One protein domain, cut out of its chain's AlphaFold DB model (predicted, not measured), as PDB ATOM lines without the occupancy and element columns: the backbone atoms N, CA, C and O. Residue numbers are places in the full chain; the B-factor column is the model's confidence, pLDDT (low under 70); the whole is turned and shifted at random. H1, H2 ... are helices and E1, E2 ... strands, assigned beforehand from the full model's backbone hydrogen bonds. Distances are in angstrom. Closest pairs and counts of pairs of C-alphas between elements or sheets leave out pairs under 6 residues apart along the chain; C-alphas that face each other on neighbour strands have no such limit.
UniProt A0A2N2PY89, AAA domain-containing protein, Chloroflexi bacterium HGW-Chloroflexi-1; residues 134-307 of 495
ATOM      1  N   ARG A 134     -18.227 -36.695   9.408       96.94
ATOM      2  CA  ARG A 134     -17.198 -36.110  10.279       96.94
ATOM      3  C   ARG A 134     -17.771 -35.770  11.643       96.94
ATOM      4  O   ARG A 134     -18.938 -35.395  11.751       96.94
ATOM      5  N   VAL A 135     -16.951 -35.886  12.685       97.44
ATOM      6  CA  VAL A 135     -17.326 -35.491  14.049       97.44
ATOM      7  C   VAL A 135     -16.236 -34.641  14.680       97.44
ATOM      8  O   VAL A 135     -15.058 -34.991  14.627       97.44
ATOM      9  N   ILE A 136     -16.648 -33.537  15.307       96.00
ATOM     10  CA  ILE A 136     -15.770 -32.595  16.000       96.00
ATOM     11  C   ILE A 136     -16.243 -32.441  17.445       96.00
ATOM     12  O   ILE A 136     -17.344 -31.951  17.696       96.00
ATOM     13  N   LEU A 137     -15.396 -32.825  18.398       95.44
ATOM     14  CA  LEU A 137     -15.622 -32.701  19.835       95.44
ATOM     15  C   LEU A 137     -14.485 -31.894  20.473       95.44
ATOM     16  O   LEU A 137     -13.353 -32.362  20.583       95.44
ATOM     17  N   LYS A 138     -14.788 -30.691  20.961       93.69
ATOM     18  CA  LYS A 138     -13.870 -29.870  21.760       93.69
ATOM     19  C   LYS A 138     -14.397 -29.759  23.182       93.69
ATOM     20  O   LYS A 138     -15.493 -29.243  23.400       93.69
ATOM     21  N   ARG A 139     -13.598 -30.175  24.164       92.44
ATOM     22  CA  ARG A 139     -13.949 -30.187  25.599       92.44
ATOM     23  C   ARG A 139     -15.271 -30.923  25.887       92.44
ATOM     24  O   ARG A 139     -16.156 -30.365  26.525       92.44
ATOM     25  N   VAL A 140     -15.399 -32.164  25.419       91.69
ATOM     26  CA  VAL A 140     -16.550 -33.053  25.670       91.69
ATOM     27  C   VAL A 140     -16.075 -34.282  26.438       91.69
ATOM     28  O   VAL A 140     -15.396 -35.137  25.878       91.69
ATOM     29  N   ARG A 141     -16.417 -34.390  27.729       90.38
ATOM     30  CA  ARG A 141     -15.896 -35.434  28.640       90.38
ATOM     31  C   ARG A 141     -14.367 -35.595  28.520       90.38
ATOM     32  O   ARG A 141     -13.641 -34.698  28.932       90.38
ATOM     33  N   ASN A 142     -13.887 -36.719  27.985       87.12
ATOM     34  CA  ASN A 142     -12.470 -37.039  27.793       87.12
ATOM     35  C   ASN A 142     -11.893 -36.539  26.450       87.12
ATOM     36  O   ASN A 142     -10.689 -36.647  26.230       87.12
ATOM     37  N   PHE A 143     -12.718 -35.980  25.561       90.94
ATOM     38  CA  PHE A 143     -12.282 -35.379  24.302       90.94
ATOM     39  C   PHE A 143     -11.944 -33.898  24.502       90.94
ATOM     40  O   PHE A 143     -12.828 -33.049  24.620       90.94
ATOM     41  N   HIS A 144     -10.653 -33.572  24.547       89.38
ATOM     42  CA  HIS A 144     -10.197 -32.182  24.647       89.38
ATOM     43  C   HIS A 144     -10.274 -31.454  23.300       89.38
ATOM     44  O   HIS A 144     -10.850 -30.366  23.240       89.38
ATOM     45  N   ASP A 145      -9.735 -32.070  22.250       90.56
ATOM     46  CA  ASP A 145      -9.733 -31.592  20.865       90.56
ATOM     47  C   ASP A 145      -9.717 -32.827  19.952       90.56
ATOM     48  O   ASP A 145      -8.683 -33.467  19.772       90.56
ATOM     49  N   PHE A 146     -10.896 -33.235  19.493       93.31
ATOM     50  CA  PHE A 146     -11.107 -34.377  18.611       93.31
ATOM     51  C   PHE A 146     -11.800 -33.880  17.353       93.31
ATOM     52  O   PHE A 146     -12.857 -33.260  17.426       93.31
ATOM     53  N   ASP A 147     -11.206 -34.156  16.206       94.06
ATOM     54  CA  ASP A 147     -11.742 -33.812  14.899       94.06
ATOM     55  C   ASP A 147     -11.372 -34.952  13.956       94.06
ATOM     56  O   ASP A 147     -10.188 -35.212  13.735       94.06
ATOM     57  N   ARG A 148     -12.379 -35.693  13.487       93.62
ATOM     58  CA  ARG A 148     -12.148 -36.928  12.742       93.62
ATOM     59  C   ARG A 148     -13.112 -37.078  11.577       93.62
ATOM     60  O   ARG A 148     -14.328 -37.124  11.788       93.62
ATOM     61  N   SER A 149     -12.554 -37.207  10.369       94.50
ATOM     62  CA  SER A 149     -13.291 -37.710   9.206       94.50
ATOM     63  C   SER A 149     -13.498 -39.217   9.350       94.50
ATOM     64  O   SER A 149     -12.609 -39.947   9.793       94.50
ATOM     65  N   LEU A 150     -14.697 -39.669   9.007       95.19
ATOM     66  CA  LEU A 150     -15.091 -41.072   8.955       95.19
ATOM     67  C   LEU A 150     -15.016 -41.616   7.521       95.19
ATOM     68  O   LEU A 150     -15.456 -42.736   7.280       95.19
ATOM     69  N   GLU A 151     -14.502 -40.833   6.571       94.50
ATOM     70  CA  GLU A 151     -14.273 -41.280   5.199       94.50
ATOM     71  C   GLU A 151     -13.133 -42.292   5.125       94.50
ATOM     72  O   GLU A 151     -12.121 -42.199   5.819       94.50
ATOM     73  N   ASP A 152     -13.287 -43.241   4.211       91.94
ATOM     74  CA  ASP A 152     -12.197 -44.097   3.789       91.94
ATOM     75  C   ASP A 152     -11.163 -43.247   3.029       91.94
ATOM     76  O   ASP A 152     -11.467 -42.622   2.009       91.94
ATOM     77  N   SER A 153      -9.928 -43.243   3.527       86.06
ATOM     78  CA  SER A 153      -8.828 -42.423   3.008       86.06
ATOM     79  C   SER A 153      -8.401 -42.759   1.575       86.06
ATOM     80  O   SER A 153      -7.738 -41.948   0.932       86.06
ATOM     81  N   TRP A 154      -8.771 -43.931   1.056       87.25
ATOM     82  CA  TRP A 154      -8.444 -44.368  -0.300       87.25
ATOM     83  C   TRP A 154      -9.537 -44.000  -1.299       87.25
ATOM     84  O   TRP A 154      -9.245 -43.656  -2.443       87.25
ATOM     85  N   THR A 155     -10.798 -44.105  -0.886       90.75
ATOM     86  CA  THR A 155     -11.954 -43.897  -1.768       90.75
ATOM     87  C   THR A 155     -12.568 -42.506  -1.648       90.75
ATOM     88  O   THR A 155     -13.300 -42.099  -2.551       90.75
ATOM     89  N   GLY A 156     -12.299 -41.789  -0.552       88.81
ATOM     90  CA  GLY A 156     -12.944 -40.517  -0.218       88.81
ATOM     91  C   GLY A 156     -14.449 -40.654   0.031       88.81
ATOM     92  O   GLY A 156     -15.189 -39.691  -0.137       88.81
ATOM     93  N   ARG A 157     -14.928 -41.866   0.342       91.75
ATOM     94  CA  ARG A 157     -16.341 -42.153   0.615       91.75
ATOM     95  C   ARG A 157     -16.517 -42.591   2.054       91.75
ATOM     96  O   ARG A 157     -15.649 -43.250   2.621       91.75
ATOM     97  N   VAL A 158     -17.671 -42.281   2.629       94.06
ATOM     98  CA  VAL A 158     -18.034 -42.779   3.955       94.06
ATOM     99  C   VAL A 158     -18.416 -44.262   3.842       94.06
ATOM    100  O   VAL A 158     -19.287 -44.609   3.036       94.06
ATOM    101  N   PRO A 159     -17.787 -45.160   4.619       94.38
ATOM    102  CA  PRO A 159     -18.090 -46.577   4.566       94.38
ATOM    103  C   PRO A 159     -19.494 -46.858   5.108       94.38
ATOM    104  O   PRO A 159     -19.942 -46.251   6.082       94.38
ATOM    105  N   GLU A 160     -20.168 -47.843   4.514       94.25
ATOM    106  CA  GLU A 160     -21.487 -48.316   4.969       94.25
ATOM    107  C   GLU A 160     -21.437 -48.902   6.386       94.25
ATOM    108  O   GLU A 160     -22.447 -48.936   7.084       94.25
ATOM    109  N   ALA A 161     -20.264 -49.363   6.828       96.38
ATOM    110  CA  ALA A 161     -20.046 -49.869   8.172       96.38
ATOM    111  C   ALA A 161     -18.695 -49.406   8.728       96.38
ATOM    112  O   ALA A 161     -17.655 -49.672   8.125       96.38
ATOM    113  N   LEU A 162     -18.724 -48.782   9.904       96.69
ATOM    114  CA  LEU A 162     -17.567 -48.261  10.623       96.69
ATOM    115  C   LEU A 162     -17.472 -48.888  12.019       96.69
ATOM    116  O   LEU A 162     -18.480 -49.061  12.707       96.69
ATOM    117  N   LEU A 163     -16.249 -49.174  12.458       96.75
ATOM    118  CA  LEU A 163     -15.956 -49.700  13.786       96.75
ATOM    119  C   LEU A 163     -15.157 -48.689  14.618       96.75
ATOM    120  O   LEU A 163     -14.028 -48.340  14.281       96.75
ATOM    121  N   LEU A 164     -15.706 -48.281  15.757       95.94
ATOM    122  CA  LEU A 164     -15.017 -47.534  16.801       95.94
ATOM    123  C   LEU A 164     -14.312 -48.522  17.738       95.94
ATOM    124  O   LEU A 164     -14.954 -49.253  18.498       95.94
ATOM    125  N   MET A 165     -12.984 -48.520  17.705       93.62
ATOM    126  CA  MET A 165     -12.134 -49.401  18.504       93.62
ATOM    127  C   MET A 165     -11.387 -48.619  19.587       93.62
ATOM    128  O   MET A 165     -11.111 -47.428  19.453       93.62
ATOM    129  N   GLY A 166     -11.016 -49.288  20.672       87.69
ATOM    130  CA  GLY A 166     -10.182 -48.705  21.725       87.69
ATOM    131  C   GLY A 166     -10.461 -49.316  23.096       87.69
ATOM    132  O   GLY A 166     -11.479 -49.996  23.265       87.69
ATOM    133  N   PRO A 167      -9.589 -49.072  24.088       85.56
ATOM    134  CA  PRO A 167      -9.738 -49.627  25.430       85.56
ATOM    135  C   PRO A 167     -10.995 -49.105  26.143       85.56
ATOM    136  O   PRO A 167     -11.655 -48.157  25.703       85.56
ATOM    137  N   ASN A 168     -11.342 -49.720  27.271       85.19
ATOM    138  CA  ASN A 168     -12.424 -49.223  28.121       85.19
ATOM    139  C   ASN A 168     -12.108 -47.802  28.602       85.19
ATOM    140  O   ASN A 168     -10.971 -47.488  28.946       85.19
ATOM    141  N   GLY A 169     -13.113 -46.926  28.574       85.75
ATOM    142  CA  GLY A 169     -12.937 -45.508  28.899       85.75
ATOM    143  C   GLY A 169     -12.304 -44.654  27.791       85.75
ATOM    144  O   GLY A 169     -12.110 -43.462  28.003       85.75
ATOM    145  N   SER A 170     -12.038 -45.196  26.594       90.12
ATOM    146  CA  SER A 170     -11.495 -44.411  25.470       90.12
ATOM    147  C   SER A 170     -12.462 -43.368  24.891       90.12
ATOM    148  O   SER A 170     -12.047 -42.526  24.101       90.12
ATOM    149  N   GLY A 171     -13.739 -43.397  25.284       92.56
ATOM    150  CA  GLY A 171     -14.768 -42.462  24.817       92.56
ATOM    151  C   GLY A 171     -15.673 -42.993  23.700       92.56
ATOM    152  O   GLY A 171     -16.450 -42.213  23.168       92.56
ATOM    153  N   LYS A 172     -15.630 -44.294  23.364       94.12
ATOM    154  CA  LYS A 172     -16.512 -44.930  22.354       94.12
ATOM    155  C   LYS A 172     -17.997 -44.605  22.560       94.12
ATOM    156  O   LYS A 172     -18.601 -43.971  21.699       94.12
ATOM    157  N   SER A 173     -18.546 -44.950  23.727       93.50
ATOM    158  CA  SER A 173     -19.944 -44.658  24.067       93.50
ATOM    159  C   SER A 173     -20.212 -43.155  24.060       93.50
ATOM    160  O   SER A 173     -21.221 -42.718  23.542       93.50
ATOM    161  N   THR A 174     -19.258 -42.334  24.520       93.44
ATOM    162  CA  THR A 174     -19.388 -40.864  24.487       93.44
ATOM    163  C   THR A 174     -19.480 -40.310  23.064       93.44
ATOM    164  O   THR A 174     -20.231 -39.365  22.835       93.44
ATOM    165  N   LEU A 175     -18.751 -40.885  22.105       95.81
ATOM    166  CA  LEU A 175     -18.828 -40.492  20.700       95.81
ATOM    167  C   LEU A 175     -20.208 -40.834  20.113       95.81
ATOM    168  O   LEU A 175     -20.843 -39.957  19.530       95.81
ATOM    169  N   LEU A 176     -20.705 -42.057  20.344       96.44
ATOM    170  CA  LEU A 176     -22.048 -42.478  19.914       96.44
ATOM    171  C   LEU A 176     -23.162 -41.668  20.598       96.44
ATOM    172  O   LEU A 176     -24.064 -41.172  19.923       96.44
ATOM    173  N   ASP A 177     -23.064 -41.465  21.914       94.75
ATOM    174  CA  ASP A 177     -23.980 -40.635  22.703       94.75
ATOM    175  C   ASP A 177     -24.028 -39.209  22.164       94.75
ATOM    176  O   ASP A 177     -25.106 -38.629  22.071       94.75
ATOM    177  N   THR A 178     -22.878 -38.637  21.789       95.50
ATOM    178  CA  THR A 178     -22.832 -37.276  21.250       95.50
ATOM    179  C   THR A 178     -23.494 -37.200  19.876       95.50
ATOM    180  O   THR A 178     -24.297 -36.297  19.658       95.50
ATOM    181  N   MET A 179     -23.231 -38.155  18.973       97.19
ATOM    182  CA  MET A 179     -23.908 -38.223  17.669       97.19
ATOM    183  C   MET A 179     -25.434 -38.296  17.840       97.19
ATOM    184  O   MET A 179     -26.167 -37.499  17.252       97.19
ATOM    185  N   ALA A 180     -25.908 -39.202  18.701       96.06
ATOM    186  CA  ALA A 180     -27.331 -39.371  18.981       96.06
ATOM    187  C   ALA A 180     -27.943 -38.134  19.654       96.06
ATOM    188  O   ALA A 180     -29.038 -37.708  19.295       96.06
ATOM    189  N   ALA A 181     -27.244 -37.531  20.617       94.06
ATOM    190  CA  ALA A 181     -27.732 -36.361  21.334       94.06
ATOM    191  C   ALA A 181     -27.810 -35.123  20.430       94.06
ATOM    192  O   ALA A 181     -28.755 -34.348  20.556       94.06
ATOM    193  N   VAL A 182     -26.853 -34.931  19.513       95.25
ATOM    194  CA  VAL A 182     -26.860 -33.793  18.581       95.25
ATOM    195  C   VAL A 182     -28.024 -33.941  17.601       95.25
ATOM    196  O   VAL A 182     -28.757 -32.984  17.360       95.25
ATOM    197  N   TRP A 183     -28.265 -35.162  17.114       95.31
ATOM    198  CA  TRP A 183     -29.429 -35.471  16.285       95.31
ATOM    199  C   TRP A 183     -30.759 -35.265  17.029       95.31
ATOM    200  O   TRP A 183     -31.682 -34.652  16.494       95.31
ATOM    201  N   GLN A 184     -30.852 -35.704  18.290       92.62
ATOM    202  CA  GLN A 184     -32.024 -35.448  19.134       92.62
ATOM    203  C   GLN A 184     -32.236 -33.950  19.367       92.62
ATOM    204  O   GLN A 184     -33.363 -33.477  19.288       92.62
ATOM    205  N   GLY A 185     -31.165 -33.191  19.607       91.19
ATOM    206  CA  GLY A 185     -31.240 -31.746  19.793       91.19
ATOM    207  C   GLY A 185     -31.801 -31.024  18.567       91.19
ATOM    208  O   GLY A 185     -32.585 -30.091  18.725       91.19
ATOM    209  N   LEU A 186     -31.488 -31.492  17.352       92.88
ATOM    210  CA  LEU A 186     -32.143 -31.007  16.133       92.88
ATOM    211  C   LEU A 186     -33.647 -31.314  16.139       92.88
ATOM    212  O   LEU A 186     -34.445 -30.421  15.868       92.88
ATOM    213  N   ALA A 187     -34.049 -32.543  16.472       90.50
ATOM    214  CA  ALA A 187     -35.466 -32.903  16.566       90.50
ATOM    215  C   ALA A 187     -36.219 -32.024  17.584       90.50
ATOM    216  O   ALA A 187     -37.297 -31.507  17.284       90.50
ATOM    217  N   ASP A 188     -35.616 -31.797  18.751       87.06
ATOM    218  CA  ASP A 188     -36.170 -30.959  19.815       87.06
ATOM    219  C   ASP A 188     -36.273 -29.488  19.379       87.06
ATOM    220  O   ASP A 188     -37.259 -28.816  19.682       87.06
ATOM    221  N   ALA A 189     -35.291 -28.992  18.619       87.81
ATOM    222  CA  ALA A 189     -35.293 -27.639  18.070       87.81
ATOM    223  C   ALA A 189     -36.399 -27.407  17.023       87.81
ATOM    224  O   ALA A 189     -36.883 -26.281  16.892       87.81
ATOM    225  N   LEU A 190     -36.808 -28.446  16.286       88.75
ATOM    226  CA  LEU A 190     -37.920 -28.373  15.328       88.75
ATOM    227  C   LEU A 190     -39.295 -28.419  16.012       88.75
ATOM    228  O   LEU A 190     -40.261 -27.867  15.481       88.75
ATOM    229  N   HIS A 191     -39.387 -29.040  17.192       80.62
ATOM    230  CA  HIS A 191     -40.622 -29.163  17.969       80.62
ATOM    231  C   HIS A 191     -40.422 -28.794  19.452       80.62
ATOM    232  O   HIS A 191     -40.578 -29.651  20.331       80.62
ATOM    233  N   PRO A 192     -40.145 -27.514  19.767       64.75
ATOM    234  CA  PRO A 192     -39.807 -27.068  21.125       64.75
ATOM    235  C   PRO A 192     -40.960 -27.216  22.136       64.75
ATOM    236  O   PRO A 192     -40.738 -27.199  23.347       64.75
ATOM    237  N   GLU A 193     -42.190 -27.378  21.645       55.62
ATOM    238  CA  GLU A 193     -43.398 -27.653  22.430       55.62
ATOM    239  C   GLU A 193     -43.505 -29.102  22.942       55.62
ATOM    240  O   GLU A 193     -44.301 -29.354  23.847       55.62
ATOM    241  N   SER A 194     -42.710 -30.042  22.413       57.72
ATOM    242  CA  SER A 194     -42.825 -31.478  22.740       57.72
ATOM    243  C   SER A 194     -42.449 -31.815  24.183       57.72
ATOM    244  O   SER A 194     -42.861 -32.859  24.673       57.72
ATOM    245  N   GLY A 195     -41.735 -30.918  24.874       47.38
ATOM    246  CA  GLY A 195     -41.460 -31.004  26.307       47.38
ATOM    247  C   GLY A 195     -40.495 -32.131  26.695       47.38
ATOM    248  O   GLY A 195     -40.753 -33.307  26.483       47.38
ATOM    249  N   VAL A 196     -39.414 -31.746  27.378       51.56
ATOM    250  CA  VAL A 196     -38.348 -32.609  27.919       51.56
ATOM    251  C   VAL A 196     -37.449 -33.248  26.852       51.56
ATOM    252  O   VAL A 196     -37.604 -34.409  26.486       51.56
ATOM    253  N   SER A 197     -36.416 -32.503  26.444       56.00
ATOM    254  CA  SER A 197     -35.235 -33.104  25.818       56.00
ATOM    255  C   SER A 197     -34.645 -34.199  26.718       56.00
ATOM    256  O   SER A 197     -34.695 -34.088  27.951       56.00
ATOM    257  N   ASP A 198     -34.056 -35.230  26.108       65.31
ATOM    258  CA  ASP A 198     -33.236 -36.236  26.785       65.31
ATOM    259  C   ASP A 198     -32.233 -35.537  27.715       65.31
ATOM    260  O   ASP A 198     -31.240 -34.952  27.276       65.31
ATOM    261  N   ARG A 199     -32.515 -35.559  29.026       65.75
ATOM    262  CA  ARG A 199     -31.750 -34.796  30.025       65.75
ATOM    263  C   ARG A 199     -30.280 -35.203  30.046       65.75
ATOM    264  O   ARG A 199     -29.446 -34.380  30.415       65.75
ATOM    265  N   VAL A 200     -29.957 -36.449  29.700       69.38
ATOM    266  CA  VAL A 200     -28.575 -36.939  29.699       69.38
ATOM    267  C   VAL A 200     -27.851 -36.425  28.458       69.38
ATOM    268  O   VAL A 200     -26.811 -35.776  28.597       69.38
ATOM    269  N   GLY A 201     -28.433 -36.631  27.273       78.12
ATOM    270  CA  GLY A 201     -27.879 -36.144  26.007       78.12
ATOM    271  C   GLY A 201     -27.742 -34.619  25.966       78.12
ATOM    272  O   GLY A 201     -26.687 -34.089  25.628       78.12
ATOM    273  N   SER A 202     -28.764 -33.897  26.423       78.94
ATOM    274  CA  SER A 202     -28.736 -32.436  26.514       78.94
ATOM    275  C   SER A 202     -27.613 -31.910  27.409       78.94
ATOM    276  O   SER A 202     -26.888 -30.999  27.018       78.94
ATOM    277  N   ARG A 203     -27.410 -32.497  28.598       81.94
ATOM    278  CA  ARG A 203     -26.321 -32.081  29.503       81.94
ATOM    279  C   ARG A 203     -24.941 -32.356  28.910       81.94
ATOM    280  O   ARG A 203     -24.026 -31.552  29.101       81.94
ATOM    281  N   LEU A 204     -24.788 -33.477  28.196       84.88
ATOM    282  CA  LEU A 204     -23.550 -33.810  27.490       84.88
ATOM    283  C   LEU A 204     -23.177 -32.690  26.512       84.88
ATOM    284  O   LEU A 204     -22.048 -32.209  26.537       84.88
ATOM    285  N   ILE A 205     -24.150 -32.220  25.733       87.25
ATOM    286  CA  ILE A 205     -23.949 -31.183  24.721       87.25
ATOM    287  C   ILE A 205     -23.778 -29.792  25.342       87.25
ATOM    288  O   ILE A 205     -22.873 -29.059  24.960       87.25
ATOM    289  N   GLN A 206     -24.574 -29.428  26.350       84.00
ATOM    290  CA  GLN A 206     -24.464 -28.129  27.033       84.00
ATOM    291  C   GLN A 206     -23.097 -27.892  27.682       84.00
ATOM    292  O   GLN A 206     -22.625 -26.756  27.774       84.00
ATOM    293  N   SER A 207     -22.472 -28.959  28.179       84.75
ATOM    294  CA  SER A 207     -21.150 -28.874  28.801       84.75
ATOM    295  C   SER A 207     -20.001 -28.804  27.787       84.75
ATOM    296  O   SER A 207     -18.879 -28.476  28.179       84.75
ATOM    297  N   ALA A 208     -20.275 -29.052  26.501       89.38
ATOM    298  CA  ALA A 208     -19.282 -29.063  25.437       89.38
ATOM    299  C   ALA A 208     -18.670 -27.677  25.188       89.38
ATOM    300  O   ALA A 208     -19.336 -26.640  25.236       89.38
ATOM    301  N   GLY A 209     -17.383 -27.655  24.840       91.62
ATOM    302  CA  GLY A 209     -16.791 -26.503  24.162       91.62
ATOM    303  C   GLY A 209     -17.320 -26.373  22.732       91.62
ATOM    304  O   GLY A 209     -17.696 -25.276  22.332       91.62
ATOM    305  N   LEU A 210     -17.351 -27.488  22.001       94.50
ATOM    306  CA  LEU A 210     -18.007 -27.681  20.708       94.50
ATOM    307  C   LEU A 210     -18.336 -29.172  20.560       94.50
ATOM    308  O   LEU A 210     -17.470 -30.009  20.797       94.50
ATOM    309  N   ALA A 211     -19.554 -29.496  20.157       96.31
ATOM    310  CA  ALA A 211     -19.955 -30.816  19.695       96.31
ATOM    311  C   ALA A 211     -20.643 -30.627  18.346       96.31
ATOM    312  O   ALA A 211     -21.684 -29.978  18.287       96.31
ATOM    313  N   ALA A 212     -20.046 -31.141  17.274       97.00
ATOM    314  CA  ALA A 212     -20.551 -30.989  15.919       97.00
ATOM    315  C   ALA A 212     -20.480 -32.315  15.163       97.00
ATOM    316  O   ALA A 212     -19.480 -33.032  15.251       97.00
ATOM    317  N   ILE A 213     -21.527 -32.613  14.401       97.94
ATOM    318  CA  ILE A 213     -21.549 -33.719  13.444       97.94
ATOM    319  C   ILE A 213     -21.856 -33.176  12.055       97.94
ATOM    320  O   ILE A 213     -22.694 -32.285  11.897       97.94
ATOM    321  N   GLU A 214     -21.182 -33.733  11.060       98.00
ATOM    322  CA  GLU A 214     -21.465 -33.486   9.655       98.00
ATOM    323  C   GLU A 214     -22.261 -34.646   9.080       98.00
ATOM    324  O   GLU A 214     -21.802 -35.791   9.089       98.00
ATOM    325  N   VAL A 215     -23.437 -34.330   8.556       97.69
ATOM    326  CA  VAL A 215     -24.335 -35.272   7.903       97.69
ATOM    327  C   VAL A 215     -24.354 -34.979   6.406       97.69
ATOM    328  O   VAL A 215     -24.611 -33.850   5.989       97.69
ATOM    329  N   VAL A 216     -24.088 -35.997   5.595       96.56
ATOM    330  CA  VAL A 216     -24.132 -35.938   4.127       96.56
ATOM    331  C   VAL A 216     -25.291 -36.770   3.592       96.56
ATOM    332  O   VAL A 216     -25.873 -37.571   4.325       96.56
ATOM    333  N   ASP A 217     -25.667 -36.518   2.337       94.56
ATOM    334  CA  ASP A 217     -26.761 -37.193   1.618       94.56
ATOM    335  C   ASP A 217     -28.154 -37.074   2.279       94.56
ATOM    336  O   ASP A 217     -29.119 -37.721   1.873       94.56
ATOM    337  N   PHE A 218     -28.288 -36.195   3.279       92.69
ATOM    338  CA  PHE A 218     -29.569 -35.783   3.858       92.69
ATOM    339  C   PHE A 218     -30.254 -34.693   3.017       92.69
ATOM    340  O   PHE A 218     -31.462 -34.731   2.786       92.69
ATOM    341  N   GLU A 219     -29.452 -33.739   2.545       90.56
ATOM    342  CA  GLU A 219     -29.789 -32.709   1.565       90.56
ATOM    343  C   GLU A 219     -28.699 -32.699   0.479       90.56
ATOM    344  O   GLU A 219     -27.715 -33.437   0.564       90.56
ATOM    345  N   LYS A 220     -28.873 -31.877  -0.562       89.75
ATOM    346  CA  LYS A 220     -27.896 -31.770  -1.658       89.75
ATOM    347  C   LYS A 220     -26.533 -31.259  -1.179       89.75
ATOM    348  O   LYS A 220     -25.503 -31.745  -1.638       89.75
ATOM    349  N   GLU A 221     -26.532 -30.266  -0.300       93.56
ATOM    350  CA  GLU A 221     -25.345 -29.767   0.384       93.56
ATOM    351  C   GLU A 221     -25.219 -30.414   1.783       93.56
ATOM    352  O   GLU A 221     -26.238 -30.769   2.383       93.56
ATOM    353  N   PRO A 222     -23.998 -30.562   2.340       95.81
ATOM    354  CA  PRO A 222     -23.806 -31.141   3.671       95.81
ATOM    355  C   PRO A 222     -24.548 -30.367   4.762       95.81
ATOM    356  O   PRO A 222     -24.727 -29.153   4.661       95.81
ATOM    357  N   LEU A 223     -24.925 -31.052   5.839       96.62
ATOM    358  CA  LEU A 223     -25.567 -30.471   7.011       96.62
ATOM    359  C   LEU A 223     -24.683 -30.641   8.247       96.62
ATOM    360  O   LEU A 223     -24.500 -31.744   8.755       96.62
ATOM    361  N   TRP A 224     -24.204 -29.528   8.785       97.50
ATOM    362  CA  TRP A 224     -23.604 -29.469  10.108       97.50
ATOM    363  C   TRP A 224     -24.663 -29.191  11.165       97.50
ATOM    364  O   TRP A 224     -25.368 -28.181  11.105       97.50
ATOM    365  N   ILE A 225     -24.719 -30.049  12.174       96.69
ATOM    366  CA  ILE A 225     -25.508 -29.831  13.387       96.69
ATOM    367  C   ILE A 225     -24.513 -29.711  14.527       96.69
ATOM    368  O   ILE A 225     -23.654 -30.582  14.691       96.69
ATOM    369  N   TYR A 226     -24.588 -28.627  15.292       95.50
ATOM    370  CA  TYR A 226     -23.604 -28.371  16.330       95.50
ATOM    371  C   TYR A 226     -24.186 -27.630  17.527       95.50
ATOM    372  O   TYR A 226     -25.182 -26.927  17.423       95.50
ATOM    373  N   ALA A 227     -23.509 -27.749  18.661       93.62
ATOM    374  CA  ALA A 227     -23.693 -26.886  19.817       93.62
ATOM    375  C   ALA A 227     -22.331 -26.580  20.435       93.62
ATOM    376  O   ALA A 227     -21.429 -27.422  20.423       93.62
ATOM    377  N   GLY A 228     -22.162 -25.401  21.016       90.06
ATOM    378  CA  GLY A 228     -20.897 -25.057  21.651       90.06
ATOM    379  C   GLY A 228     -20.869 -23.650  22.215       90.06
ATOM    380  O   GLY A 228     -21.843 -22.904  22.156       90.06
ATOM    381  N   ARG A 229     -19.714 -23.282  22.767       85.44
ATOM    382  CA  ARG A 229     -19.443 -21.930  23.266       85.44
ATOM    383  C   ARG A 229     -18.901 -21.047  22.147       85.44
ATOM    384  O   ARG A 229     -18.289 -21.534  21.203       85.44
ATOM    385  N   GLU A 230     -19.059 -19.737  22.305       77.38
ATOM    386  CA  GLU A 230     -18.779 -18.757  21.249       77.38
ATOM    387  C   GLU A 230     -17.375 -18.881  20.625       77.38
ATOM    388  O   GLU A 230     -17.240 -18.860  19.404       77.38
ATOM    389  N   GLU A 231     -16.329 -19.038  21.441       80.50
ATOM    390  CA  GLU A 231     -14.940 -19.057  20.968       80.50
ATOM    391  C   GLU A 231     -14.621 -20.275  20.061       80.50
ATOM    392  O   GLU A 231     -14.271 -20.041  18.902       80.50
ATOM    393  N   PRO A 232     -14.808 -21.550  20.480       81.12
ATOM    394  CA  PRO A 232     -14.615 -22.708  19.592       81.12
ATOM    395  C   PRO A 232     -15.514 -22.721  18.351       81.12
ATOM    396  O   PRO A 232     -15.103 -23.204  17.295       81.12
ATOM    397  N   THR A 233     -16.741 -22.215  18.482       84.69
ATOM    398  CA  THR A 233     -17.730 -22.203  17.401       84.69
ATOM    399  C   THR A 233     -17.375 -21.182  16.319       84.69
ATOM    400  O   THR A 233     -17.619 -21.429  15.140       84.69
ATOM    401  N   ARG A 234     -16.752 -20.050  16.668       83.12
ATOM    402  CA  ARG A 234     -16.409 -18.997  15.698       83.12
ATOM    403  C   ARG A 234     -15.444 -19.484  14.615       83.12
ATOM    404  O   ARG A 234     -15.677 -19.222  13.437       83.12
ATOM    405  N   GLU A 235     -14.387 -20.193  15.006       83.06
ATOM    406  CA  GLU A 235     -13.423 -20.787  14.067       83.06
ATOM    407  C   GLU A 235     -14.085 -21.857  13.195       83.06
ATOM    408  O   GLU A 235     -13.913 -21.867  11.977       83.06
ATOM    409  N   PHE A 236     -14.898 -22.717  13.814       87.88
ATOM    410  CA  PHE A 236     -15.652 -23.760  13.125       87.88
ATOM    411  C   PHE A 236     -16.576 -23.182  12.040       87.88
ATOM    412  O   PHE A 236     -16.573 -23.660  10.907       87.88
ATOM    413  N   LEU A 237     -17.318 -22.117  12.349       85.25
ATOM    414  CA  LEU A 237     -18.239 -21.480  11.406       85.25
ATOM    415  C   LEU A 237     -17.529 -20.833  10.215       85.25
ATOM    416  O   LEU A 237     -18.071 -20.834   9.112       85.25
ATOM    417  N   ALA A 238     -16.327 -20.293  10.423       83.88
ATOM    418  CA  ALA A 238     -15.530 -19.719   9.343       83.88
ATOM    419  C   ALA A 238     -14.999 -20.788   8.372       83.88
ATOM    420  O   ALA A 238     -14.848 -20.505   7.185       83.88
ATOM    421  N   ALA A 239     -14.738 -22.004   8.861       87.44
ATOM    422  CA  ALA A 239     -14.174 -23.092   8.065       87.44
ATOM    423  C   ALA A 239     -15.203 -23.849   7.203       87.44
ATOM    424  O   ALA A 239     -14.818 -24.419   6.189       87.44
ATOM    425  N   HIS A 240     -16.494 -23.835   7.560       90.12
ATOM    426  CA  HIS A 240     -17.522 -24.698   6.946       90.12
ATOM    427  C   HIS A 240     -18.660 -23.899   6.300       90.12
ATOM    428  O   HIS A 240     -19.835 -24.187   6.529       90.12
ATOM    429  N   THR A 241     -18.335 -22.831   5.562       88.44
ATOM    430  CA  THR A 241     -19.335 -21.894   5.000       88.44
ATOM    431  C   THR A 241     -20.158 -22.471   3.845       88.44
ATOM    432  O   THR A 241     -21.248 -21.980   3.570       88.44
ATOM    433  N   ASP A 242     -19.684 -23.532   3.208       90.62
ATOM    434  CA  ASP A 242     -20.250 -24.223   2.044       90.62
ATOM    435  C   ASP A 242     -21.385 -25.211   2.371       90.62
ATOM    436  O   ASP A 242     -22.014 -25.748   1.464       90.62
ATOM    437  N   ALA A 243     -21.688 -25.416   3.653       93.56
ATOM    438  CA  ALA A 243     -22.700 -26.358   4.128       93.56
ATOM    439  C   ALA A 243     -23.955 -25.671   4.705       93.56
ATOM    440  O   ALA A 243     -23.953 -24.477   5.009       93.56
ATOM    441  N   HIS A 244     -25.034 -26.422   4.909       94.50
ATOM    442  CA  HIS A 244     -26.085 -26.045   5.853       94.50
ATOM    443  C   HIS A 244     -25.529 -26.140   7.277       94.50
ATOM    444  O   HIS A 244     -24.778 -27.061   7.594       94.50
ATOM    445  N   ARG A 245     -25.882 -25.198   8.153       93.94
ATOM    446  CA  ARG A 245     -25.405 -25.169   9.545       93.94
ATOM    447  C   ARG A 245     -26.564 -24.909  10.495       93.94
ATOM    448  O   ARG A 245     -27.277 -23.926  10.310       93.94
ATOM    449  N   ILE A 246     -26.730 -25.750  11.515       93.81
ATOM    450  CA  ILE A 246     -27.729 -25.584  12.575       93.81
ATOM    451  C   ILE A 246     -27.032 -25.514  13.931       93.81
ATOM    452  O   ILE A 246     -26.439 -26.494  14.381       93.81
ATOM    453  N   ASP A 247     -27.147 -24.354  14.570       92.25
ATOM    454  CA  ASP A 247     -26.725 -24.107  15.948       92.25
ATOM    455  C   ASP A 247     -27.811 -24.558  16.923       92.25
ATOM    456  O   ASP A 247     -28.949 -24.094  16.826       92.25
ATOM    457  N   LEU A 248     -27.466 -25.419  17.871       91.19
ATOM    458  CA  LEU A 248     -28.339 -25.854  18.949       91.19
ATOM    459  C   LEU A 248     -28.006 -25.076  20.222       91.19
ATOM    460  O   LEU A 248     -27.003 -25.317  20.897       91.19
ATOM    461  N   SER A 249     -28.895 -24.157  20.576       86.94
ATOM    462  CA  SER A 249     -28.811 -23.363  21.799       86.94
ATOM    463  C   SER A 249     -29.801 -23.878  22.837       86.94
ATOM    464  O   SER A 249     -30.996 -23.997  22.571       86.94
ATOM    465  N   TYR A 250     -29.310 -24.157  24.040       81.12
ATOM    466  CA  TYR A 250     -30.110 -24.723  25.121       81.12
ATOM    467  C   TYR A 250     -30.373 -23.683  26.207       81.12
ATOM    468  O   TYR A 250     -29.435 -23.053  26.698       81.12
ATOM    469  N   PHE A 251     -31.629 -23.558  26.633       72.06
ATOM    470  CA  PHE A 251     -32.049 -22.604  27.656       72.06
ATOM    471  C   PHE A 251     -32.788 -23.312  28.791       72.06
ATOM    472  O   PHE A 251     -33.680 -24.132  28.560       72.06
ATOM    473  N   ASP A 252     -32.416 -22.965  30.022       65.12
ATOM    474  CA  ASP A 252     -33.172 -23.321  31.218       65.12
ATOM    475  C   ASP A 252     -34.163 -22.184  31.493       65.12
ATOM    476  O   ASP A 252     -33.761 -21.045  31.743       65.12
ATOM    477  N   PHE A 253     -35.459 -22.452  31.356       57.41
ATOM    478  CA  PHE A 253     -36.472 -21.485  31.769       57.41
ATOM    479  C   PHE A 253     -36.692 -21.626  33.276       57.41
ATOM    480  O   PHE A 253     -36.646 -22.729  33.805       57.41
ATOM    481  N   GLU A 254     -37.052 -20.533  33.955       46.38
ATOM    482  CA  GLU A 254     -37.326 -20.472  35.407       46.38
ATOM    483  C   GLU A 254     -38.436 -21.434  35.911       46.38
ATOM    484  O   GLU A 254     -38.780 -21.428  37.090       46.38
ATOM    485  N   ARG A 255     -39.003 -22.284  35.041       54.00
ATOM    486  CA  ARG A 255     -39.935 -23.371  35.373       54.00
ATOM    487  C   ARG A 255     -39.306 -24.744  35.071       54.00
ATOM    488  O   ARG A 255     -39.585 -25.317  34.014       54.00
ATOM    489  N   PRO A 256     -38.516 -25.313  36.002       49.25
ATOM    490  CA  PRO A 256     -37.771 -26.570  35.809       49.25
ATOM    491  C   PRO A 256     -38.648 -27.805  35.520       49.25
ATOM    492  O   PRO A 256     -38.165 -28.837  35.047       49.25
ATOM    493  N   GLU A 257     -39.954 -27.709  35.762       51.69
ATOM    494  CA  GLU A 257     -40.945 -28.754  35.492       51.69
ATOM    495  C   GLU A 257     -41.315 -28.938  34.009       51.69
ATOM    496  O   GLU A 257     -41.897 -29.964  33.661       51.69
ATOM    497  N   ARG A 258     -40.915 -28.023  33.109       51.97
ATOM    498  CA  ARG A 258     -41.097 -28.178  31.644       51.97
ATOM    499  C   ARG A 258     -39.877 -28.729  30.897       51.97
ATOM    500  O   ARG A 258     -39.964 -29.010  29.703       51.97
ATOM    501  N   GLY A 259     -38.781 -28.978  31.612       59.41
ATOM    502  CA  GLY A 259     -37.550 -29.503  31.032       59.41
ATOM    503  C   GLY A 259     -36.743 -28.452  30.270       59.41
ATOM    504  O   GLY A 259     -37.065 -27.268  30.251       59.41
ATOM    505  N   LEU A 260     -35.645 -28.913  29.678       66.62
ATOM    506  CA  LEU A 260     -34.713 -28.067  28.947       66.62
ATOM    507  C   LEU A 260     -35.275 -27.754  27.556       66.62
ATOM    508  O   LEU A 260     -35.674 -28.675  26.840       66.62
ATOM    509  N   HIS A 261     -35.290 -26.478  27.176       74.88
ATOM    510  CA  HIS A 261     -35.754 -26.052  25.859       74.88
ATOM    511  C   HIS A 261     -34.572 -25.884  24.902       74.88
ATOM    512  O   HIS A 261     -33.544 -25.306  25.269       74.88
ATOM    513  N   VAL A 262     -34.737 -26.363  23.669       82.12
ATOM    514  CA  VAL A 262     -33.724 -26.285  22.608       82.12
ATOM    515  C   VAL A 262     -34.212 -25.335  21.520       82.12
ATOM    516  O   VAL A 262     -35.359 -25.416  21.085       82.12
ATOM    517  N   TYR A 263     -33.349 -24.421  21.089       83.62
ATOM    518  CA  TYR A 263     -33.578 -23.535  19.955       83.62
ATOM    519  C   TYR A 263     -32.545 -23.814  18.868       83.62
ATOM    520  O   TYR A 263     -31.349 -23.866  19.149       83.62
ATOM    521  N   GLY A 264     -33.013 -23.971  17.630       86.94
ATOM    522  CA  GLY A 264     -32.172 -24.172  16.454       86.94
ATOM    523  C   GLY A 264     -32.015 -22.881  15.656       86.94
ATOM    524  O   GLY A 264     -33.018 -22.301  15.239       86.94
ATOM    525  N   ARG A 265     -30.781 -22.444  15.385       88.12
ATOM    526  CA  ARG A 265     -30.498 -21.350  14.439       88.12
ATOM    527  C   ARG A 265     -29.873 -21.912  13.169       88.12
ATOM    528  O   ARG A 265     -28.754 -22.410  13.196       88.12
ATOM    529  N   TYR A 266     -30.579 -21.783  12.052       91.06
ATOM    530  CA  TYR A 266     -30.092 -22.214  10.746       91.06
ATOM    531  C   TYR A 266     -29.292 -21.115  10.028       91.06
ATOM    532  O   TYR A 266     -29.623 -19.933  10.113       91.06
ATOM    533  N   THR A 267     -28.262 -21.520   9.287       90.31
ATOM    534  CA  THR A 267     -27.517 -20.698   8.325       90.31
ATOM    535  C   THR A 267     -27.338 -21.479   7.021       90.31
ATOM    536  O   THR A 267     -26.892 -22.629   7.051       90.31
ATOM    537  N   ALA A 268     -27.661 -20.863   5.881       89.94
ATOM    538  CA  ALA A 268     -27.564 -21.509   4.573       89.94
ATOM    539  C   ALA A 268     -26.112 -21.608   4.047       89.94
ATOM    540  O   ALA A 268     -25.243 -20.823   4.460       89.94
ATOM    541  N   PRO A 269     -25.841 -22.519   3.092       90.75
ATOM    542  CA  PRO A 269     -24.594 -22.545   2.334       90.75
ATOM    543  C   PRO A 269     -24.247 -21.173   1.740       90.75
ATOM    544  O   PRO A 269     -25.104 -20.456   1.230       90.75
ATOM    545  N   GLY A 270     -22.979 -20.784   1.832       85.88
ATOM    546  CA  GLY A 270     -22.451 -19.503   1.358       85.88
ATOM    547  C   GLY A 270     -22.821 -18.279   2.207       85.88
ATOM    548  O   GLY A 270     -22.255 -17.207   1.993       85.88
ATOM    549  N   GLN A 271     -23.726 -18.397   3.187       81.44
ATOM    550  CA  GLN A 271     -24.106 -17.274   4.046       81.44
ATOM    551  C   GLN A 271     -23.205 -17.157   5.277       81.44
ATOM    552  O   GLN A 271     -23.049 -18.089   6.069       81.44
ATOM    553  N   ALA A 272     -22.663 -15.957   5.493       73.44
ATOM    554  CA  ALA A 272     -22.029 -15.614   6.758       73.44
ATOM    555  C   ALA A 272     -23.084 -15.475   7.869       73.44
ATOM    556  O   ALA A 272     -24.186 -14.979   7.638       73.44
ATOM    557  N   VAL A 273     -22.711 -15.809   9.107       66.12
ATOM    558  CA  VAL A 273     -23.597 -15.730  10.289       66.12
ATOM    559  C   VAL A 273     -24.232 -14.343  10.450       66.12
ATOM    560  O   VAL A 273     -25.415 -14.239  10.754       66.12
ATOM    561  N   ARG A 274     -23.471 -13.275  10.168       61.34
ATOM    562  CA  ARG A 274     -23.953 -11.879  10.216       61.34
ATOM    563  C   ARG A 274     -25.026 -11.576   9.165       61.34
ATOM    564  O   ARG A 274     -25.880 -10.731   9.389       61.34
ATOM    565  N   VAL A 275     -25.007 -12.264   8.022       57.78
ATOM    566  CA  VAL A 275     -26.031 -12.121   6.972       57.78
ATOM    567  C   VAL A 275     -27.314 -12.842   7.380       57.78
ATOM    568  O   VAL A 275     -28.399 -12.321   7.131       57.78
ATOM    569  N   ALA A 276     -27.211 -13.958   8.109       58.25
ATOM    570  CA  ALA A 276     -28.365 -14.607   8.736       58.25
ATOM    571  C   ALA A 276     -29.034 -13.741   9.829       58.25
ATOM    572  O   ALA A 276     -30.145 -14.047  10.245       58.25
ATOM    573  N   GLU A 277     -28.396 -12.654  10.287       60.56
ATOM    574  CA  GLU A 277     -29.000 -11.680  11.217       60.56
ATOM    575  C   GLU A 277     -29.822 -10.604  10.503       60.56
ATOM    576  O   GLU A 277     -30.630  -9.943  11.153       60.56
ATOM    577  N   SER A 278     -29.669 -10.456   9.182       69.75
ATOM    578  CA  SER A 278     -30.526  -9.580   8.376       69.75
ATOM    579  C   SER A 278     -31.958 -10.116   8.314       69.75
ATOM    580  O   SER A 278     -32.162 -11.327   8.340       69.75
ATOM    581  N   GLU A 279     -32.960  -9.242   8.170       70.38
ATOM    582  CA  GLU A 279     -34.364  -9.674   8.061       70.38
ATOM    583  C   GLU A 279     -34.580 -10.696   6.934       70.38
ATOM    584  O   GLU A 279     -35.266 -11.696   7.131       70.38
ATOM    585  N   SER A 280     -33.956 -10.495   5.769       67.88
ATOM    586  CA  SER A 280     -34.059 -11.424   4.637       67.88
ATOM    587  C   SER A 280     -33.407 -12.778   4.924       67.88
ATOM    588  O   SER A 280     -34.006 -13.810   4.630       67.88
ATOM    589  N   GLY A 281     -32.211 -12.781   5.528       70.81
ATOM    590  CA  GLY A 281     -31.518 -14.016   5.904       70.81
ATOM    591  C   GLY A 281     -32.266 -14.783   6.993       70.81
ATOM    592  O   GLY A 281     -32.368 -16.005   6.927       70.81
ATOM    593  N   GLN A 282     -32.876 -14.069   7.945       72.94
ATOM    594  CA  GLN A 282     -33.758 -14.682   8.931       72.94
ATOM    595  C   GLN A 282     -34.944 -15.357   8.239       72.94
ATOM    596  O   GLN A 282     -35.194 -16.527   8.501       72.94
ATOM    597  N   VAL A 283     -35.668 -14.669   7.350       77.00
ATOM    598  CA  VAL A 283     -36.850 -15.237   6.671       77.00
ATOM    599  C   VAL A 283     -36.521 -16.527   5.913       77.00
ATOM    600  O   VAL A 283     -37.269 -17.496   6.020       77.00
ATOM    601  N   GLU A 284     -35.403 -16.563   5.187       79.06
ATOM    602  CA  GLU A 284     -34.940 -17.769   4.490       79.06
ATOM    603  C   GLU A 284     -34.620 -18.904   5.473       79.06
ATOM    604  O   GLU A 284     -35.065 -20.039   5.284       79.06
ATOM    605  N   ALA A 285     -33.917 -18.587   6.562       79.31
ATOM    606  CA  ALA A 285     -33.596 -19.551   7.602       79.31
ATOM    607  C   ALA A 285     -34.842 -20.140   8.275       79.31
ATOM    608  O   ALA A 285     -34.925 -21.349   8.500       79.31
ATOM    609  N   TRP A 286     -35.832 -19.289   8.553       81.19
ATOM    610  CA  TRP A 286     -37.124 -19.695   9.094       81.19
ATOM    611  C   TRP A 286     -37.863 -20.628   8.134       81.19
ATOM    612  O   TRP A 286     -38.347 -21.670   8.567       81.19
ATOM    613  N   ALA A 287     -37.922 -20.293   6.843       86.38
ATOM    614  CA  ALA A 287     -38.623 -21.102   5.850       86.38
ATOM    615  C   ALA A 287     -38.016 -22.508   5.703       86.38
ATOM    616  O   ALA A 287     -38.756 -23.483   5.567       86.38
ATOM    617  N   TRP A 288     -36.686 -22.623   5.762       90.12
ATOM    618  CA  TRP A 288     -36.009 -23.919   5.695       90.12
ATOM    619  C   TRP A 288     -36.328 -24.791   6.919       90.12
ATOM    620  O   TRP A 288     -36.737 -25.944   6.765       90.12
ATOM    621  N   LEU A 289     -36.214 -24.232   8.132       89.69
ATOM    622  CA  LEU A 289     -36.522 -24.954   9.373       89.69
ATOM    623  C   LEU A 289     -38.000 -25.346   9.466       89.69
ATOM    624  O   LEU A 289     -38.298 -26.473   9.858       89.69
ATOM    625  N   GLU A 290     -38.925 -24.464   9.074       88.44
ATOM    626  CA  GLU A 290     -40.355 -24.798   9.021       88.44
ATOM    627  C   GLU A 290     -40.627 -25.920   8.014       88.44
ATOM    628  O   GLU A 290     -41.342 -26.864   8.338       88.44
ATOM    629  N   GLY A 291     -39.997 -25.886   6.834       92.25
ATOM    630  CA  GLY A 291     -40.123 -26.959   5.849       92.25
ATOM    631  C   GLY A 291     -39.638 -28.315   6.373       92.25
ATOM    632  O   GLY A 291     -40.272 -29.341   6.116       92.25
ATOM    633  N   LEU A 292     -38.540 -28.337   7.133       93.00
ATOM    634  CA  LEU A 292     -38.044 -29.558   7.767       93.00
ATOM    635  C   LEU A 292     -38.959 -30.033   8.911       93.00
ATOM    636  O   LEU A 292     -39.246 -31.227   8.994       93.00
ATOM    637  N   ALA A 293     -39.463 -29.120   9.744       92.25
ATOM    638  CA  ALA A 293     -40.412 -29.439  10.814       92.25
ATOM    639  C   ALA A 293     -41.737 -30.000  10.264       92.25
ATOM    640  O   ALA A 293     -42.275 -30.975  10.798       92.25
ATOM    641  N   ASP A 294     -42.242 -29.440   9.162       92.62
ATOM    642  CA  ASP A 294     -43.433 -29.938   8.472       92.62
ATOM    643  C   ASP A 294     -43.183 -31.339   7.895       92.62
ATOM    644  O   ASP A 294     -43.982 -32.248   8.129       92.62
ATOM    645  N   ARG A 295     -42.039 -31.564   7.224       93.00
ATOM    646  CA  ARG A 295     -41.634 -32.898   6.733       93.00
ATOM    647  C   ARG A 295     -41.570 -33.924   7.862       93.00
ATOM    648  O   ARG A 295     -42.048 -35.047   7.689       93.00
ATOM    649  N   LEU A 296     -40.985 -33.554   9.002       91.69
ATOM    650  CA  LEU A 296     -40.884 -34.413  10.180       91.69
ATOM    651  C   LEU A 296     -42.270 -34.763  10.729       91.69
ATOM    652  O   LEU A 296     -42.583 -35.945  10.884       91.69
ATOM    653  N   THR A 297     -43.127 -33.759  10.910       90.44
ATOM    654  CA  THR A 297     -44.515 -33.936  11.362       90.44
ATOM    655  C   THR A 297     -45.302 -34.840  10.409       90.44
ATOM    656  O   THR A 297     -46.029 -35.735  10.833       90.44
ATOM    657  N   GLU A 298     -45.157 -34.648   9.099       90.56
ATOM    658  CA  GLU A 298     -45.827 -35.468   8.089       90.56
ATOM    659  C   GLU A 298     -45.359 -36.930   8.111       90.56
ATOM    660  O   GLU A 298     -46.188 -37.822   7.917       90.56
ATOM    661  N   ASN A 299     -44.076 -37.194   8.378       90.94
ATOM    662  CA  ASN A 299     -43.566 -38.557   8.568       90.94
ATOM    663  C   ASN A 299     -44.098 -39.178   9.872       90.94
ATOM    664  O   ASN A 299     -44.546 -40.322   9.861       90.94
ATOM    665  N   GLN A 300     -44.130 -38.423  10.976       87.88
ATOM    666  CA  GLN A 300     -44.700 -38.868  12.259       87.88
ATOM    667  C   GLN A 300     -46.188 -39.218  12.160       87.88
ATOM    668  O   GLN A 300     -46.638 -40.180  12.774       87.88
ATOM    669  N   LEU A 301     -46.940 -38.477  11.342       87.00
ATOM    670  CA  LEU A 301     -48.354 -38.731  11.060       87.00
ATOM    671  C   LEU A 301     -48.589 -39.798   9.972       87.00
ATOM    672  O   LEU A 301     -49.735 -40.000   9.568       87.00
ATOM    673  N   GLY A 302     -47.534 -40.421   9.431       85.25
ATOM    674  CA  GLY A 302     -47.632 -41.422   8.361       85.25
ATOM    675  C   GLY A 302     -48.094 -40.875   7.002       85.25
ATOM    676  O   GLY A 302     -48.409 -41.642   6.093       85.25
ATOM    677  N   LYS A 303     -48.137 -39.548   6.823       86.62
ATOM    678  CA  LYS A 303     -48.468 -38.900   5.540       86.62
ATOM    679  C   LYS A 303     -47.313 -38.992   4.542       86.62
ATOM    680  O   LYS A 303     -47.537 -38.897   3.335       86.62
ATOM    681  N   ARG A 304     -46.089 -39.165   5.048       87.25
ATOM    682  CA  ARG A 304     -44.845 -39.339   4.290       87.25
ATOM    683  C   ARG A 304     -44.012 -40.479   4.866       87.25
ATOM    684  O   ARG A 304     -44.264 -40.950   5.968       87.25
ATOM    685  N   ALA A 305     -43.050 -40.933   4.071       86.31
ATOM    686  CA  ALA A 305     -42.106 -41.993   4.423       86.31
ATOM    687  C   ALA A 305     -40.767 -41.758   3.702       86.31
ATOM    688  O   ALA A 305     -40.228 -42.663   3.066       86.31
ATOM    689  N   ASP A 306     -40.317 -40.504   3.695       88.88
ATOM    690  CA  ASP A 306     -39.162 -40.016   2.933       88.88
ATOM    691  C   ASP A 306     -38.019 -39.497   3.809       88.88
ATOM    692  O   ASP A 306     -36.960 -39.178   3.275       88.88
ATOM    693  N   LEU A 307     -38.207 -39.412   5.131       92.94
ATOM    694  CA  LEU A 307     -37.124 -39.055   6.040       92.94
ATOM    695  C   LEU A 307     -36.380 -40.302   6.554       92.94
ATOM    696  O   LEU A 307     -37.024 -41.270   6.985       92.94
TER     697      LEU A 307
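What this domain is: This is residues 134 to 307 of the 495 residues of the protein "AAA domain-containing protein" of Chloroflexi bacterium HGW-Chloroflexi-1 (UniProt A0A2N2PY89). What is the main picture? A twisted six-stranded sheet forms the core, with H1 packed across one face, the short H2 on that same face but beside the strands and over none of them, and H3 on the opposite face, in three layers; the long H4 sits at the E7 edge, and E3 lies off the sheet near the first residue of H1. How is it made up? The printed part has 174 residues, of mixed class, with four named helices and seven named strands in the order E1 E2 E3 H1 H2 E4 E5 H3 E6 E7 H4; the mixed sheet runs E2 E1 E4 E5 E6 E7. How large is it? It is compact, with a radius of gyration of the C-alphas of 16.5 A and spans of 45 by 40 by 39 A.

Where its parts are: Where does the first half run? E1 is residues 134 to 140, beginning at C-alpha 134 (-17.198, -36.110, 10.279); E2 is 143 to 149 and E3 161 to 165. H1, residues 172 to 190, is 28.0 A long, and H2 is 199 to 206. What follows? E4 is 210 to 216, E5 223 to 228, H3 230 to 239, E6 244 to 251, 22.9 A long, and E7 261 to 267. H4, 279 to 300, is 31.3 A long and ends at C-alpha 300 (-44.700, -38.868, 12.259).

How they stand to each other: How do the strands pair? E1 and E2 form a hairpin, with N 137 and O 146 at 2.8 A; E1 and E4 are antiparallel, N 138 and O 210 at 2.8 A. E4 and E5 form a hairpin, N 211 and O 227 at 2.8 A, as do E6 and E7, N 247 and O 265 at 2.9 A. E5 and E6 are parallel, N 246 and O 224 at 2.8 A, and with H3 between them make a strand-helix-strand unit with a right-handed crossover. Where are the helices? H1 touches H2 with residues 177 to 185 alone, about perpendicular at 87 degrees, the closest C-alphas being Ala 181 and Gly 201 at 4.7 A. H3 has a height over the sheet of 8.6 A and runs along E5, at 8 degrees on the local plane. H4 only grazes the sheet, with residues 281 to 289. Are the helix backbones complete? Each O i to N i+4 pair is within hydrogen-bond range in H1, H2 and H4, and 4 of 6 are in H3.

The domain as a whole: Which C-alphas are farthest apart? Those of Trp 154 and Arg 255, 52.0 A. Is anything cut, and which links are long? The printed part has no cut; the links E2 to E3 and E7 to H4 are long. Where is confidence low? The model's pLDDT is under 70 at residues 192 to 200, 252 to 260, 273 to 278 and 280.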